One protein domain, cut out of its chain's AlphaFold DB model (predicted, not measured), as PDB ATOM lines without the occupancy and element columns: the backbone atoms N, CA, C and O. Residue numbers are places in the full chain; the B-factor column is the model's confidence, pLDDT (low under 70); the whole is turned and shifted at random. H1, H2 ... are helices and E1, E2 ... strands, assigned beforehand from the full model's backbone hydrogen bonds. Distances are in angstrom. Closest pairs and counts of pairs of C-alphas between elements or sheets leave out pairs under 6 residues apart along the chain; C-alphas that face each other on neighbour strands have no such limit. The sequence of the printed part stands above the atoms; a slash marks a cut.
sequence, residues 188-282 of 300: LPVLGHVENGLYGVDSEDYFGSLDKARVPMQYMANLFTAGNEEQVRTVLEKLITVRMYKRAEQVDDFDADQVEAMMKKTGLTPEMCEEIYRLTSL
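What this domain is: This is residues 188 to 282 of the 300 residues of the protein "Respiratory nitrate reductase beta chain" of Beggiatoa sp. SS (UniProt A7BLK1). A long helix, H3, runs through the body as a spine: H4 folds back beside it as a helical hairpin, H2 stands about square to it at residues 229 to 233, and H5 stands about square to it at residues 241 to 246. Far from this spine, the small strand hairpin of E1 and E2 makes the far end of the longest axis, and short H1 lies between it and the helices. The printed part has 95 residues, with two named strands and then five named helices, in the order E1, E2, H1, H2, H3, H4, H5; the two strands make one antiparallel sheet, order E1 - E2, and the class is mostly helix. The whole is only just compact, close to loose, with a radius of gyration of the C-alphas of 14.5 A and spans of 41 by 32 by 25 A.

How they stand to each other: Look first at E1, residues 193 to 195, and E2, residues 198 to 200, an antiparallel hairpin at 142 degrees; N 193 and O 200 are 2.9 A apart and N 195 and O 198 are 3.2 A apart, both within hydrogen-bond range. Go on to H1, residues 208 to 211, which is close to but not clearly touching H3, residues 229 to 250; their closest C-alphas are those of Leu 210 and Arg 233, 7.7 A apart. H3 is the hub, touching three helices. H2, residues 217 to 224, touches residues 229 to 233 of H3 alone, about perpendicular at 78 degrees, with the C-alphas of Ala 221 and Glu 229 closest at 5.0 A. H4, residues 256 to 266, touches H3 at a shallow tilt of 26 degrees, opposite ways, a helical hairpin; the closest C-alphas are those of Lys 238 and Thr 266, 5.7 A apart. H5, residues 270 to 281, touches residues 241 to 246 of H3 alone, about perpendicular at 86 degrees, with the C-alphas of Val 242 and Cys 273 closest at 5.1 A. Of these three touching pairs one is at a shallow tilt, and the helix packing is only just mostly crossed. H4 and H5 are near each other, with 5 pairs of C-alphas within 10 A. E1 and E2 are apart from H2, H3, H4 and H5. Each O i to N i+4 pair is within hydrogen-bond range in H2, H3, H4 and H5; H1 is too short for such a pair.

Where its parts are: Find C-alpha 193 at (-26.042, 19.063, -42.144), where E1 begins. Find C-alpha 229 at (-18.594, 30.475, -63.134); from there H3 runs 31.7 A to C-alpha 250 at (-2.022, 28.424, -36.146). H2 is 10.7 A long, H4 15.6 A, and H5 16.0 A, ending at C-alpha 281 at (-6.974, 40.758, -42.350).

The domain as a whole: The two C-alphas farthest apart are those of Asn 196 and Ala 226, 41.8 A. The printed part has no cut, and no link is long. The model's mean pLDDT over the printed part is 82.1; look for values under 70 at residues 189 to 209, 212 and 254.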
ATOM      1  N   LEU A 188     -19.082  32.602 -48.647       72.88
ATOM      2  CA  LEU A 188     -20.424  32.472 -48.093       72.88
ATOM      3  C   LEU A 188     -20.570  31.197 -47.265       72.88
ATOM      4  O   LEU A 188     -19.803  30.253 -47.456       72.88
ATOM      5  N   PRO A 189     -21.543  31.154 -46.334       64.44
ATOM      6  CA  PRO A 189     -21.741  29.988 -45.491       64.44
ATOM      7  C   PRO A 189     -22.027  28.744 -46.332       64.44
ATOM      8  O   PRO A 189     -22.842  28.777 -47.260       64.44
ATOM      9  N   VAL A 190     -21.384  27.643 -45.956       63.56
ATOM     10  CA  VAL A 190     -21.629  26.320 -46.531       63.56
ATOM     11  C   VAL A 190     -22.961  25.786 -46.002       63.56
ATOM     12  O   VAL A 190     -23.353  26.061 -44.859       63.56
ATOM     13  N   LEU A 191     -23.687  25.036 -46.826       54.78
ATOM     14  CA  LEU A 191     -24.789  24.198 -46.365       54.78
ATOM     15  C   LEU A 191     -24.215  23.148 -45.404       54.78
ATOM     16  O   LEU A 191     -23.474  22.266 -45.821       54.78
ATOM     17  N   GLY A 192     -24.517  23.275 -44.114       51.34
ATOM     18  CA  GLY A 192     -24.216  22.231 -43.140       51.34
ATOM     19  C   GLY A 192     -25.399  21.292 -42.961       51.34
ATOM     20  O   GLY A 192     -26.558  21.697 -43.114       51.34
ATOM     21  N   HIS A 193     -25.085  20.053 -42.610       53.00
ATOM     22  CA  HIS A 193     -26.042  19.063 -42.144       53.00
ATOM     23  C   HIS A 193     -25.911  18.939 -40.624       53.00
ATOM     24  O   HIS A 193     -24.815  19.002 -40.073       53.00
ATOM     25  N   VAL A 194     -27.040  18.820 -39.925       47.50
ATOM     26  CA  VAL A 194     -27.052  18.535 -38.486       47.50
ATOM     27  C   VAL A 194     -27.428  17.072 -38.325       47.50
ATOM     28  O   VAL A 194     -28.582  16.714 -38.557       47.50
ATOM     29  N   GLU A 195     -26.471  16.249 -37.910       44.00
ATOM     30  CA  GLU A 195     -26.714  14.878 -37.457       44.00
ATOM     31  C   GLU A 195     -26.331  14.770 -35.979       44.00
ATOM     32  O   GLU A 195     -25.258  15.201 -35.563       44.00
ATOM     33  N   ASN A 196     -27.238  14.240 -35.152       41.97
ATOM     34  CA  ASN A 196     -27.031  14.031 -33.709       41.97
ATOM     35  C   ASN A 196     -26.547  15.268 -32.920       41.97
ATOM     36  O   ASN A 196     -25.811  15.144 -31.945       41.97
ATOM     37  N   GLY A 197     -26.961  16.475 -33.322       43.03
ATOM     38  CA  GLY A 197     -26.574  17.725 -32.653       43.03
ATOM     39  C   GLY A 197     -25.162  18.221 -32.988       43.03
ATOM     40  O   GLY A 197     -24.759  19.268 -32.485       43.03
ATOM     41  N   LEU A 198     -24.436  17.521 -33.864       38.91
ATOM     42  CA  LEU A 198     -23.163  17.958 -34.430       38.91
ATOM     43  C   LEU A 198     -23.413  18.601 -35.800       38.91
ATOM     44  O   LEU A 198     -24.135  18.062 -36.639       38.91
ATOM     45  N   TYR A 199     -22.838  19.786 -36.014       44.09
ATOM     46  CA  TYR A 199     -22.881  20.474 -37.302       44.09
ATOM     47  C   TYR A 199     -21.766  19.911 -38.190       44.09
ATOM     48  O   TYR A 199     -20.596  20.242 -38.001       44.09
ATOM     49  N   GLY A 200     -22.126  19.034 -39.123       47.59
ATOM     50  CA  GLY A 200     -21.214  18.455 -40.104       47.59
ATOM     51  C   GLY A 200     -21.223  19.262 -41.399       47.59
ATOM     52  O   GLY A 200     -22.282  19.574 -41.951       47.59
ATOM     53  N   VAL A 201     -20.040  19.606 -41.900       54.25
ATOM     54  CA  VAL A 201     -19.863  20.023 -43.294       54.25
ATOM     55  C   VAL A 201     -19.277  18.816 -44.004       54.25
ATOM     56  O   VAL A 201     -18.085  18.562 -43.892       54.25
ATOM     57  N   ASP A 202     -20.119  18.042 -44.683       47.22
ATOM     58  CA  ASP A 202     -19.631  16.963 -45.538       47.22
ATOM     59  C   ASP A 202     -18.765  17.588 -46.634       47.22
ATOM     60  O   ASP A 202     -19.285  18.227 -47.552       47.22
ATOM     61  N   SER A 203     -17.455  17.417 -46.583       51.16
ATOM     62  CA  SER A 203     -16.625  17.599 -47.768       51.16
ATOM     63  C   SER A 203     -15.496  16.587 -47.728       51.16
ATOM     64  O   SER A 203     -14.576  16.716 -46.930       51.16
ATOM     65  N   GLU A 204     -15.584  15.589 -48.606       49.72
ATOM     66  CA  GLU A 204     -14.482  14.669 -48.909       49.72
ATOM     67  C   GLU A 204     -13.357  15.367 -49.706       49.72
ATOM     68  O   GLU A 204     -12.264  14.827 -49.817       49.72
ATOM     69  N   ASP A 205     -13.607  16.578 -50.235       55.97
ATOM     70  CA  ASP A 205     -12.686  17.367 -51.065       55.97
ATOM     71  C   ASP A 205     -12.451  18.783 -50.492       55.97
ATOM     72  O   ASP A 205     -13.377  19.415 -49.967       55.97
ATOM     73  N   TYR A 206     -11.232  19.314 -50.646       61.66
ATOM     74  CA  TYR A 206     -10.738  20.580 -50.070       61.66
ATOM     75  C   TYR A 206     -11.604  21.798 -50.415       61.66
ATOM     76  O   TYR A 206     -11.728  22.744 -49.633       61.66
ATOM     77  N   PHE A 207     -12.226  21.771 -51.596       67.88
ATOM     78  CA  PHE A 207     -13.093  22.835 -52.105       67.88
ATOM     79  C   PHE A 207     -14.573  22.443 -52.142       67.88
ATOM     80  O   PHE A 207     -15.386  23.236 -52.614       67.88
ATOM     81  N   GLY A 208     -14.961  21.283 -51.594       62.91
ATOM     82  CA  GLY A 208     -16.354  20.806 -51.606       62.91
ATOM     83  C   GLY A 208     -17.340  21.754 -50.903       62.91
ATOM     84  O   GLY A 208     -18.544  21.733 -51.160       62.91
ATOM     85  N   SER A 209     -16.822  22.657 -50.067       65.69
ATOM     86  CA  SER A 209     -17.569  23.780 -49.495       65.69
ATOM     87  C   SER A 209     -18.134  24.758 -50.538       65.69
ATOM     88  O   SER A 209     -19.168  25.375 -50.279       65.69
ATOM     89  N   LEU A 210     -17.498  24.889 -51.708       72.69
ATOM     90  CA  LEU A 210     -17.946  25.759 -52.800       72.69
ATOM     91  C   LEU A 210     -19.159  25.188 -53.528       72.69
ATOM     92  O   LEU A 210     -20.096  25.928 -53.819       72.69
ATOM     93  N   ASP A 211     -19.184  23.877 -53.758       71.38
ATOM     94  CA  ASP A 211     -20.314  23.212 -54.423       71.38
ATOM     95  C   ASP A 211     -21.547  23.146 -53.514       71.38
ATOM     96  O   ASP A 211     -22.687  23.074 -53.974       71.38
ATOM     97  N   LYS A 212     -21.316  23.237 -52.201       68.12
ATOM     98  CA  LYS A 212     -22.343  23.301 -51.156       68.12
ATOM     99  C   LYS A 212     -22.596  24.728 -50.661       68.12
ATOM    100  O   LYS A 212     -23.255  24.906 -49.635       68.12
ATOM    101  N   ALA A 213     -22.079  25.754 -51.338       72.19
ATOM    102  CA  ALA A 213     -22.304  27.138 -50.940       72.19
ATOM    103  C   ALA A 213     -23.793  27.508 -51.051       72.19
ATOM    104  O   ALA A 213     -24.501  27.092 -51.968       72.19
ATOM    105  N   ARG A 214     -24.289  28.321 -50.110       74.56
ATOM    106  CA  ARG A 214     -25.708  28.723 -50.099       74.56
ATOM    107  C   ARG A 214     -26.112  29.629 -51.268       74.56
ATOM    108  O   ARG A 214     -27.276  29.600 -51.658       74.56
ATOM    109  N   VAL A 215     -25.203  30.458 -51.792       78.25
ATOM    110  CA  VAL A 215     -25.480  31.267 -52.994       78.25
ATOM    111  C   VAL A 215     -25.064  30.486 -54.232       78.25
ATOM    112  O   VAL A 215     -23.927  30.016 -54.272       78.25
ATOM    113  N   PRO A 216     -25.931  30.402 -55.257       86.56
ATOM    114  CA  PRO A 216     -25.566  29.802 -56.534       86.56
ATOM    115  C   PRO A 216     -24.344  30.489 -57.159       86.56
ATOM    116  O   PRO A 216     -24.326  31.718 -57.269       86.56
ATOM    117  N   MET A 217     -23.363  29.711 -57.627       89.12
ATOM    118  CA  MET A 217     -22.170  30.237 -58.308       89.12
ATOM    119  C   MET A 217     -22.553  31.133 -59.494       89.12
ATOM    120  O   MET A 217     -22.055  32.256 -59.601       89.12
ATOM    121  N   GLN A 218     -23.545  30.708 -60.284       93.25
ATOM    122  CA  GLN A 218     -24.107  31.477 -61.393       93.25
ATOM    123  C   GLN A 218     -24.531  32.893 -61.001       93.25
ATOM    124  O   GLN A 218     -24.382  33.825 -61.784       93.25
ATOM    125  N   TYR A 219     -25.056  33.088 -59.789       93.56
ATOM    126  CA  TYR A 219     -25.464  34.417 -59.342       93.56
ATOM    127  C   TYR A 219     -24.252  35.353 -59.222       93.56
ATOM    128  O   TYR A 219     -24.306  36.497 -59.672       93.56
ATOM    129  N   MET A 220     -23.147  34.866 -58.652       94.38
ATOM    130  CA  MET A 220     -21.900  35.631 -58.568       94.38
ATOM    131  C   MET A 220     -21.280  35.831 -59.949       94.38
ATOM    132  O   MET A 220     -20.798  36.922 -60.250       94.38
ATOM    133  N   ALA A 221     -21.352  34.812 -60.807       96.25
ATOM    134  CA  ALA A 221     -20.839  34.885 -62.166       96.25
ATOM    135  C   ALA A 221     -21.569  35.949 -63.000       96.25
ATOM    136  O   ALA A 221     -20.943  36.784 -63.651       96.25
ATOM    137  N   ASN A 222     -22.897  36.012 -62.892       97.06
ATOM    138  CA  ASN A 222     -23.712  37.038 -63.549       97.06
ATOM    139  C   ASN A 222     -23.377  38.462 -63.075       97.06
ATOM    140  O   ASN A 222     -23.597  39.418 -63.811       97.06
ATOM    141  N   LEU A 223     -22.881  38.625 -61.844       97.31
ATOM    142  CA  LEU A 223     -22.489  39.934 -61.319       97.31
ATOM    143  C   LEU A 223     -21.075  40.346 -61.725       97.31
ATOM    144  O   LEU A 223     -20.837  41.537 -61.921       97.31
ATOM    145  N   PHE A 224     -20.131  39.405 -61.773       98.00
ATOM    146  CA  PHE A 224     -18.704  39.738 -61.783       98.00
ATOM    147  C   PHE A 224     -17.938  39.273 -63.024       98.00
ATOM    148  O   PHE A 224     -16.842  39.767 -63.279       98.00
ATOM    149  N   THR A 225     -18.486  38.332 -63.793       97.81
ATOM    150  CA  THR A 225     -17.744  37.623 -64.850       97.81
ATOM    151  C   THR A 225     -18.589  37.353 -66.093       97.81
ATOM    152  O   THR A 225     -18.316  36.408 -66.826       97.81
ATOM    153  N   ALA A 226     -19.645  38.148 -66.318       97.44
ATOM    154  CA  ALA A 226     -20.588  37.966 -67.427       97.44
ATOM    155  C   ALA A 226     -21.142  36.526 -67.531       97.44
ATOM    156  O   ALA A 226     -21.393  36.008 -68.613       97.44
ATOM    157  N   GLY A 227     -21.320  35.857 -66.387       96.50
ATOM    158  CA  GLY A 227     -21.849  34.493 -66.315       96.50
ATOM    159  C   GLY A 227     -20.801  33.375 -66.298       96.50
ATOM    160  O   GLY A 227     -21.189  32.223 -66.117       96.50
ATOM    161  N   ASN A 228     -19.499  33.678 -66.395       96.38
ATOM    162  CA  ASN A 228     -18.431  32.677 -66.305       96.38
ATOM    163  C   ASN A 228     -18.194  32.215 -64.847       96.38
ATOM    164  O   ASN A 228     -17.541  32.902 -64.054       96.38
ATOM    165  N   GLU A 229     -18.729  31.046 -64.483       95.25
ATOM    166  CA  GLU A 229     -18.594  30.475 -63.134       95.25
ATOM    167  C   GLU A 229     -17.157  30.080 -62.769       95.25
ATOM    168  O   GLU A 229     -16.779  30.177 -61.600       95.25
ATOM    169  N   GLU A 230     -16.344  29.660 -63.740       94.75
ATOM    170  CA  GLU A 230     -14.974  29.193 -63.508       94.75
ATOM    171  C   GLU A 230     -14.078  30.320 -62.980       94.75
ATOM    172  O   GLU A 230     -13.301  30.122 -62.040       94.75
ATOM    173  N   GLN A 231     -14.241  31.533 -63.512       95.50
ATOM    174  CA  GLN A 231     -13.514  32.708 -63.030       95.50
ATOM    175  C   GLN A 231     -13.865  33.042 -61.574       95.50
ATOM    176  O   GLN A 231     -12.973  33.348 -60.779       95.50
ATOM    177  N   VAL A 232     -15.143  32.947 -61.188       95.50
ATOM    178  CA  VAL A 232     -15.552  33.151 -59.787       95.50
ATOM    179  C   VAL A 232     -15.020  32.026 -58.905       95.50
ATOM    180  O   VAL A 232     -14.451  32.305 -57.847       95.50
ATOM    181  N   ARG A 233     -15.155  30.769 -59.343       94.06
ATOM    182  CA  ARG A 233     -14.641  29.597 -58.624       94.06
ATOM    183  C   ARG A 233     -13.152  29.745 -58.340       94.06
ATOM    184  O   ARG A 233     -12.761  29.624 -57.188       94.06
ATOM    185  N   THR A 234     -12.354  30.112 -59.339       95.19
ATOM    186  CA  THR A 234     -10.904  30.329 -59.197       95.19
ATOM    187  C   THR A 234     -10.577  31.343 -58.096       95.19
ATOM    188  O   THR A 234      -9.672  31.127 -57.288       95.19
ATOM    189  N   VAL A 235     -11.327  32.449 -58.022       96.75
ATOM    190  CA  VAL A 235     -11.148  33.451 -56.961       96.75
ATOM    191  C   VAL A 235     -11.493  32.877 -55.591       96.75
ATOM    192  O   VAL A 235     -10.732  33.054 -54.640       96.75
ATOM    193  N   LEU A 236     -12.625  32.183 -55.473       94.50
ATOM    194  CA  LEU A 236     -13.060  31.609 -54.200       94.50
ATOM    195  C   LEU A 236     -12.110  30.504 -53.717       94.50
ATOM    196  O   LEU A 236     -11.800  30.458 -52.529       94.50
ATOM    197  N   GLU A 237     -11.597  29.669 -54.624       93.94
ATOM    198  CA  GLU A 237     -10.574  28.666 -54.320       93.94
ATOM    199  C   GLU A 237      -9.312  29.329 -53.761       93.94
ATOM    200  O   GLU A 237      -8.853  28.939 -52.692       93.94
ATOM    201  N   LYS A 238      -8.812  30.404 -54.388       96.62
ATOM    202  CA  LYS A 238      -7.677  31.178 -53.855       96.62
ATOM    203  C   LYS A 238      -7.938  31.712 -52.444       96.62
ATOM    204  O   LYS A 238      -7.077  31.588 -51.576       96.62
ATOM    205  N   LEU A 239      -9.121  32.275 -52.184       95.44
ATOM    206  CA  LEU A 239      -9.474  32.783 -50.849       95.44
ATOM    207  C   LEU A 239      -9.527  31.664 -49.796       95.44
ATOM    208  O   LEU A 239      -9.094  31.870 -48.659       95.44
ATOM    209  N   ILE A 240     -10.044  30.485 -50.158       92.50
ATOM    210  CA  ILE A 240     -10.054  29.313 -49.271       92.50
ATOM    211  C   ILE A 240      -8.625  28.820 -49.032       92.50
ATOM    212  O   ILE A 240      -8.280  28.574 -47.878       92.50
ATOM    213  N   THR A 241      -7.781  28.748 -50.066       93.50
ATOM    214  CA  THR A 241      -6.366  28.365 -49.933       93.50
ATOM    215  C   THR A 241      -5.632  29.267 -48.945       93.50
ATOM    216  O   THR A 241      -5.008  28.752 -48.024       93.50
ATOM    217  N   VAL A 242      -5.773  30.596 -49.044       95.06
ATOM    218  CA  VAL A 242      -5.156  31.531 -48.078       95.06
ATOM    219  C   VAL A 242      -5.653  31.267 -46.652       95.06
ATOM    220  O   VAL A 242      -4.872  31.272 -45.701       95.06
ATOM    221  N   ARG A 243      -6.952  30.994 -46.483       91.69
ATOM    222  CA  ARG A 243      -7.529  30.678 -45.169       91.69
ATOM    223  C   ARG A 243      -6.991  29.361 -44.602       91.69
ATOM    224  O   ARG A 243      -6.747  29.301 -43.400       91.69
ATOM    225  N   MET A 244      -6.841  28.326 -45.429       89.62
ATOM    226  CA  MET A 244      -6.307  27.028 -44.998       89.62
ATOM    227  C   MET A 244      -4.814  27.118 -44.690       89.62
ATOM    228  O   MET A 244      -4.393  26.630 -43.647       89.62
ATOM    229  N   TYR A 245      -4.051  27.848 -45.506       92.56
ATOM    230  CA  TYR A 245      -2.639  28.139 -45.260       92.56
ATOM    231  C   TYR A 245      -2.425  28.770 -43.875       92.56
ATOM    232  O   TYR A 245      -1.684  28.238 -43.055       92.56
ATOM    233  N   LYS A 246      -3.170  29.835 -43.540       92.00
ATOM    234  CA  LYS A 246      -3.059  30.471 -42.213       92.00
ATOM    235  C   LYS A 246      -3.607  29.615 -41.070       92.00
ATOM    236  O   LYS A 246      -3.174  29.790 -39.935       92.00
ATOM    237  N   ARG A 247      -4.566  28.718 -41.337       88.25
ATOM    238  CA  ARG A 247      -5.060  27.769 -40.328       88.25
ATOM    239  C   ARG A 247      -3.971  26.766 -39.964       88.25
ATOM    240  O   ARG A 247      -3.732  26.605 -38.776       88.25
ATOM    241  N   ALA A 248      -3.307  26.171 -40.953       88.69
ATOM    242  CA  ALA A 248      -2.254  25.181 -40.732       88.69
ATOM    243  C   ALA A 248      -1.069  25.738 -39.921       88.69
ATOM    244  O   ALA A 248      -0.452  25.012 -39.153       88.69
ATOM    245  N   GLU A 249      -0.779  27.039 -40.018       87.38
ATOM    246  CA  GLU A 249       0.245  27.680 -39.178       87.38
ATOM    247  C   GLU A 249      -0.181  27.892 -37.715       87.38
ATOM    248  O   GLU A 249       0.666  28.023 -36.833       87.38
ATOM    249  N   GLN A 250      -1.486  28.010 -37.451       82.69
ATOM    250  CA  GLN A 250      -2.022  28.424 -36.146       82.69
ATOM    251  C   GLN A 250      -2.695  27.291 -35.374       82.69
ATOM    252  O   GLN A 250      -2.867  27.395 -34.157       82.69
ATOM    253  N   VAL A 251      -3.130  26.249 -36.075       79.94
ATOM    254  CA  VAL A 251      -3.919  25.145 -35.542       79.94
ATOM    255  C   VAL A 251      -3.329  23.845 -36.075       79.94
ATOM    256  O   VAL A 251      -3.246  23.643 -37.281       79.94
ATOM    257  N   ASP A 252      -2.940  22.961 -35.158       70.94
ATOM    258  CA  ASP A 252      -2.377  21.636 -35.450       70.94
ATOM    259  C   ASP A 252      -3.493  20.628 -35.780       70.94
ATOM    260  O   ASP A 252      -3.692  19.626 -35.095       70.94
ATOM    261  N   ASP A 253      -4.334  20.973 -36.759       73.75
ATOM    262  CA  ASP A 253      -5.492  20.169 -37.170       73.75
ATOM    263  C   ASP A 253      -5.603  19.975 -38.685       73.75
ATOM    264  O   ASP A 253      -6.626  19.487 -39.173       73.75
ATOM    265  N   PHE A 254      -4.559  20.352 -39.422       69.50
ATOM    266  CA  PHE A 254      -4.520  20.260 -40.872       69.50
ATOM    267  C   PHE A 254      -3.190  19.692 -41.355       69.50
ATOM    268  O   PHE A 254      -2.131  20.015 -40.824       69.50
ATOM    269  N   ASP A 255      -3.260  18.854 -42.383       75.88
ATOM    270  CA  ASP A 255      -2.094  18.213 -42.978       75.88
ATOM    271  C   ASP A 255      -1.406  19.171 -43.970       75.88
ATOM    272  O   ASP A 255      -2.051  19.782 -44.829       75.88
ATOM    273  N   ALA A 256      -0.088  19.335 -43.828       80.00
ATOM    274  CA  ALA A 256       0.721  20.244 -44.641       80.00
ATOM    275  C   ALA A 256       0.655  19.888 -46.136       80.00
ATOM    276  O   ALA A 256       0.600  20.790 -46.981       80.00
ATOM    277  N   ASP A 257       0.550  18.595 -46.452       85.12
ATOM    278  CA  ASP A 257       0.453  18.092 -47.826       85.12
ATOM    279  C   ASP A 257      -0.823  18.602 -48.522       85.12
ATOM    280  O   ASP A 257      -0.843  18.886 -49.726       85.12
ATOM    281  N   GLN A 258      -1.901  18.790 -47.755       83.44
ATOM    282  CA  GLN A 258      -3.182  19.288 -48.259       83.44
ATOM    283  C   GLN A 258      -3.093  20.761 -48.665       83.44
ATOM    284  O   GLN A 258      -3.578  21.153 -49.731       83.44
ATOM    285  N   VAL A 259      -2.441  21.586 -47.841       87.00
ATOM    286  CA  VAL A 259      -2.237  23.013 -48.133       87.00
ATOM    287  C   VAL A 259      -1.333  23.188 -49.352       87.00
ATOM    288  O   VAL A 259      -1.626  24.021 -50.216       87.00
ATOM    289  N   GLU A 260      -0.280  22.377 -49.475       90.81
ATOM    290  CA  GLU A 260       0.596  22.387 -50.650       90.81
ATOM    291  C   GLU A 260      -0.177  22.045 -51.934       90.81
ATOM    292  O   GLU A 260      -0.063  22.754 -52.942       90.81
ATOM    293  N   ALA A 261      -1.044  21.028 -51.894       91.19
ATOM    294  CA  ALA A 261      -1.896  20.669 -53.026       91.19
ATOM    295  C   ALA A 261      -2.851  21.809 -53.434       91.19
ATOM    296  O   ALA A 261      -3.008  22.099 -54.627       91.19
ATOM    297  N   MET A 262      -3.457  22.501 -52.463       91.69
ATOM    298  CA  MET A 262      -4.327  23.657 -52.717       91.69
ATOM    299  C   MET A 262      -3.565  24.841 -53.330       91.69
ATOM    300  O   MET A 262      -4.052  25.471 -54.278       91.69
ATOM    301  N   MET A 263      -2.364  25.137 -52.827       94.44
ATOM    302  CA  MET A 263      -1.488  26.175 -53.383       94.44
ATOM    303  C   MET A 263      -1.087  25.849 -54.821       94.44
ATOM    304  O   MET A 263      -1.255  26.688 -55.706       94.44
ATOM    305  N   LYS A 264      -0.695  24.597 -55.092       95.00
ATOM    306  CA  LYS A 264      -0.368  24.127 -56.444       95.00
ATOM    307  C   LYS A 264      -1.544  24.266 -57.414       95.00
ATOM    308  O   LYS A 264      -1.342  24.719 -58.538       95.00
ATOM    309  N   LYS A 265      -2.766  23.918 -56.992       93.56
ATOM    310  CA  LYS A 265      -3.976  24.069 -57.823       93.56
ATOM    311  C   LYS A 265      -4.283  25.537 -58.129       93.56
ATOM    312  O   LYS A 265      -4.648  25.872 -59.250       93.56
ATOM    313  N   THR A 266      -4.151  26.408 -57.132       95.25
ATOM    314  CA  THR A 266      -4.537  27.825 -57.246       95.25
ATOM    315  C   THR A 266      -3.431  28.734 -57.786       95.25
ATOM    316  O   THR A 266      -3.695  29.901 -58.095       95.25
ATOM    317  N   GLY A 267      -2.208  28.212 -57.908       96.12
ATOM    318  CA  GLY A 267      -1.023  28.955 -58.328       96.12
ATOM    319  C   GLY A 267      -0.543  29.981 -57.299       96.12
ATOM    320  O   GLY A 267       0.152  30.921 -57.672       96.12
ATOM    321  N   LEU A 268      -0.950  29.851 -56.033       97.25
ATOM    322  CA  LEU A 268      -0.482  30.717 -54.951       97.25
ATOM    323  C   LEU A 268       0.840  30.192 -54.389       97.25
ATOM    324  O   LEU A 268       1.015  28.985 -54.243       97.25
ATOM    325  N   THR A 269       1.745  31.101 -54.035       97.50
ATOM    326  CA  THR A 269       2.944  30.789 -53.245       97.50
ATOM    327  C   THR A 269       2.715  31.128 -51.766       97.50
ATOM    328  O   THR A 269       1.791  31.890 -51.459       97.50
ATOM    329  N   PRO A 270       3.549  30.621 -50.837       96.44
ATOM    330  CA  PRO A 270       3.501  31.028 -49.431       96.44
ATOM    331  C   PRO A 270       3.593  32.548 -49.249       96.44
ATOM    332  O   PRO A 270       2.826  33.128 -48.481       96.44
ATOM    333  N   GLU A 271       4.454  33.218 -50.021       97.69
ATOM    334  CA  GLU A 271       4.589  34.677 -49.995       97.69
ATOM    335  C   GLU A 271       3.282  35.355 -50.414       97.69
ATOM    336  O   GLU A 271       2.785  36.221 -49.696       97.69
ATOM    337  N   MET A 272       2.665  34.916 -51.519       97.94
ATOM    338  CA  MET A 272       1.370  35.454 -51.947       97.94
ATOM    339  C   MET A 272       0.293  35.232 -50.879       97.94
ATOM    340  O   MET A 272      -0.517  36.125 -50.631       97.94
ATOM    341  N   CYS A 273       0.275  34.063 -50.230       97.44
ATOM    342  CA  CYS A 273      -0.659  33.770 -49.145       97.44
ATOM    343  C   CYS A 273      -0.489  34.734 -47.963       97.44
ATOM    344  O   CYS A 273      -1.486  35.272 -47.471       97.44
ATOM    345  N   GLU A 274       0.749  35.001 -47.542       97.50
ATOM    346  CA  GLU A 274       1.041  35.969 -46.479       97.50
ATOM    347  C   GLU A 274       0.636  37.392 -46.855       97.50
ATOM    348  O   GLU A 274       0.026  38.106 -46.056       97.50
ATOM    349  N   GLU A 275       0.928  37.814 -48.080       97.69
ATOM    350  CA  GLU A 275       0.623  39.167 -48.535       97.69
ATOM    351  C   GLU A 275      -0.881  39.398 -48.713       97.69
ATOM    352  O   GLU A 275      -1.399  40.449 -48.311       97.69
ATOM    353  N   ILE A 276      -1.602  38.409 -49.257       98.12
ATOM    354  CA  ILE A 276      -3.065  38.446 -49.337       98.12
ATOM    355  C   ILE A 276      -3.633  38.511 -47.919       98.12
ATOM    356  O   ILE A 276      -4.414  39.419 -47.634       98.12
ATOM    357  N   TYR A 277      -3.208  37.623 -47.010       97.31
ATOM    358  CA  TYR A 277      -3.660  37.637 -45.616       97.31
ATOM    359  C   TYR A 277      -3.383  38.982 -44.933       97.31
ATOM    360  O   TYR A 277      -4.267  39.539 -44.269       97.31
ATOM    361  N   ARG A 278      -2.182  39.541 -45.123       96.38
ATOM    362  CA  ARG A 278      -1.791  40.850 -44.597       96.38
ATOM    363  C   ARG A 278      -2.762  41.929 -45.052       96.38
ATOM    364  O   ARG A 278      -3.278  42.665 -44.207       96.38
ATOM    365  N   LEU A 279      -3.047  41.999 -46.353       97.06
ATOM    366  CA  LEU A 279      -3.950  43.012 -46.884       97.06
ATOM    367  C   LEU A 279      -5.410  42.755 -46.521       97.06
ATOM    368  O   LEU A 279      -6.112  43.729 -46.287       97.06
ATOM    369  N   THR A 280      -5.891  41.515 -46.429       96.06
ATOM    370  CA  THR A 280      -7.315  41.240 -46.157       96.06
ATOM    371  C   THR A 280      -7.673  41.234 -44.672       96.06
ATOM    372  O   THR A 280      -8.822  41.512 -44.331       96.06
ATOM    373  N   SER A 281      -6.717  40.946 -43.787       95.19
ATOM    374  CA  SER A 281      -6.974  40.758 -42.350       95.19
ATOM    375  C   SER A 281      -6.380  41.872 -41.489       95.19
ATOM    376  O   SER A 281      -7.022  42.337 -40.546       95.19
ATOM    377  N   LEU A 282      -5.163  42.328 -41.808       94.94
ATOM    378  CA  LEU A 282      -4.394  43.269 -40.983       94.94
ATOM    379  C   LEU A 282      -3.866  44.506 -41.749       94.94
ATOM    380  O   LEU A 282      -2.760  44.963 -41.448       94.94
TER     381      LEU A 282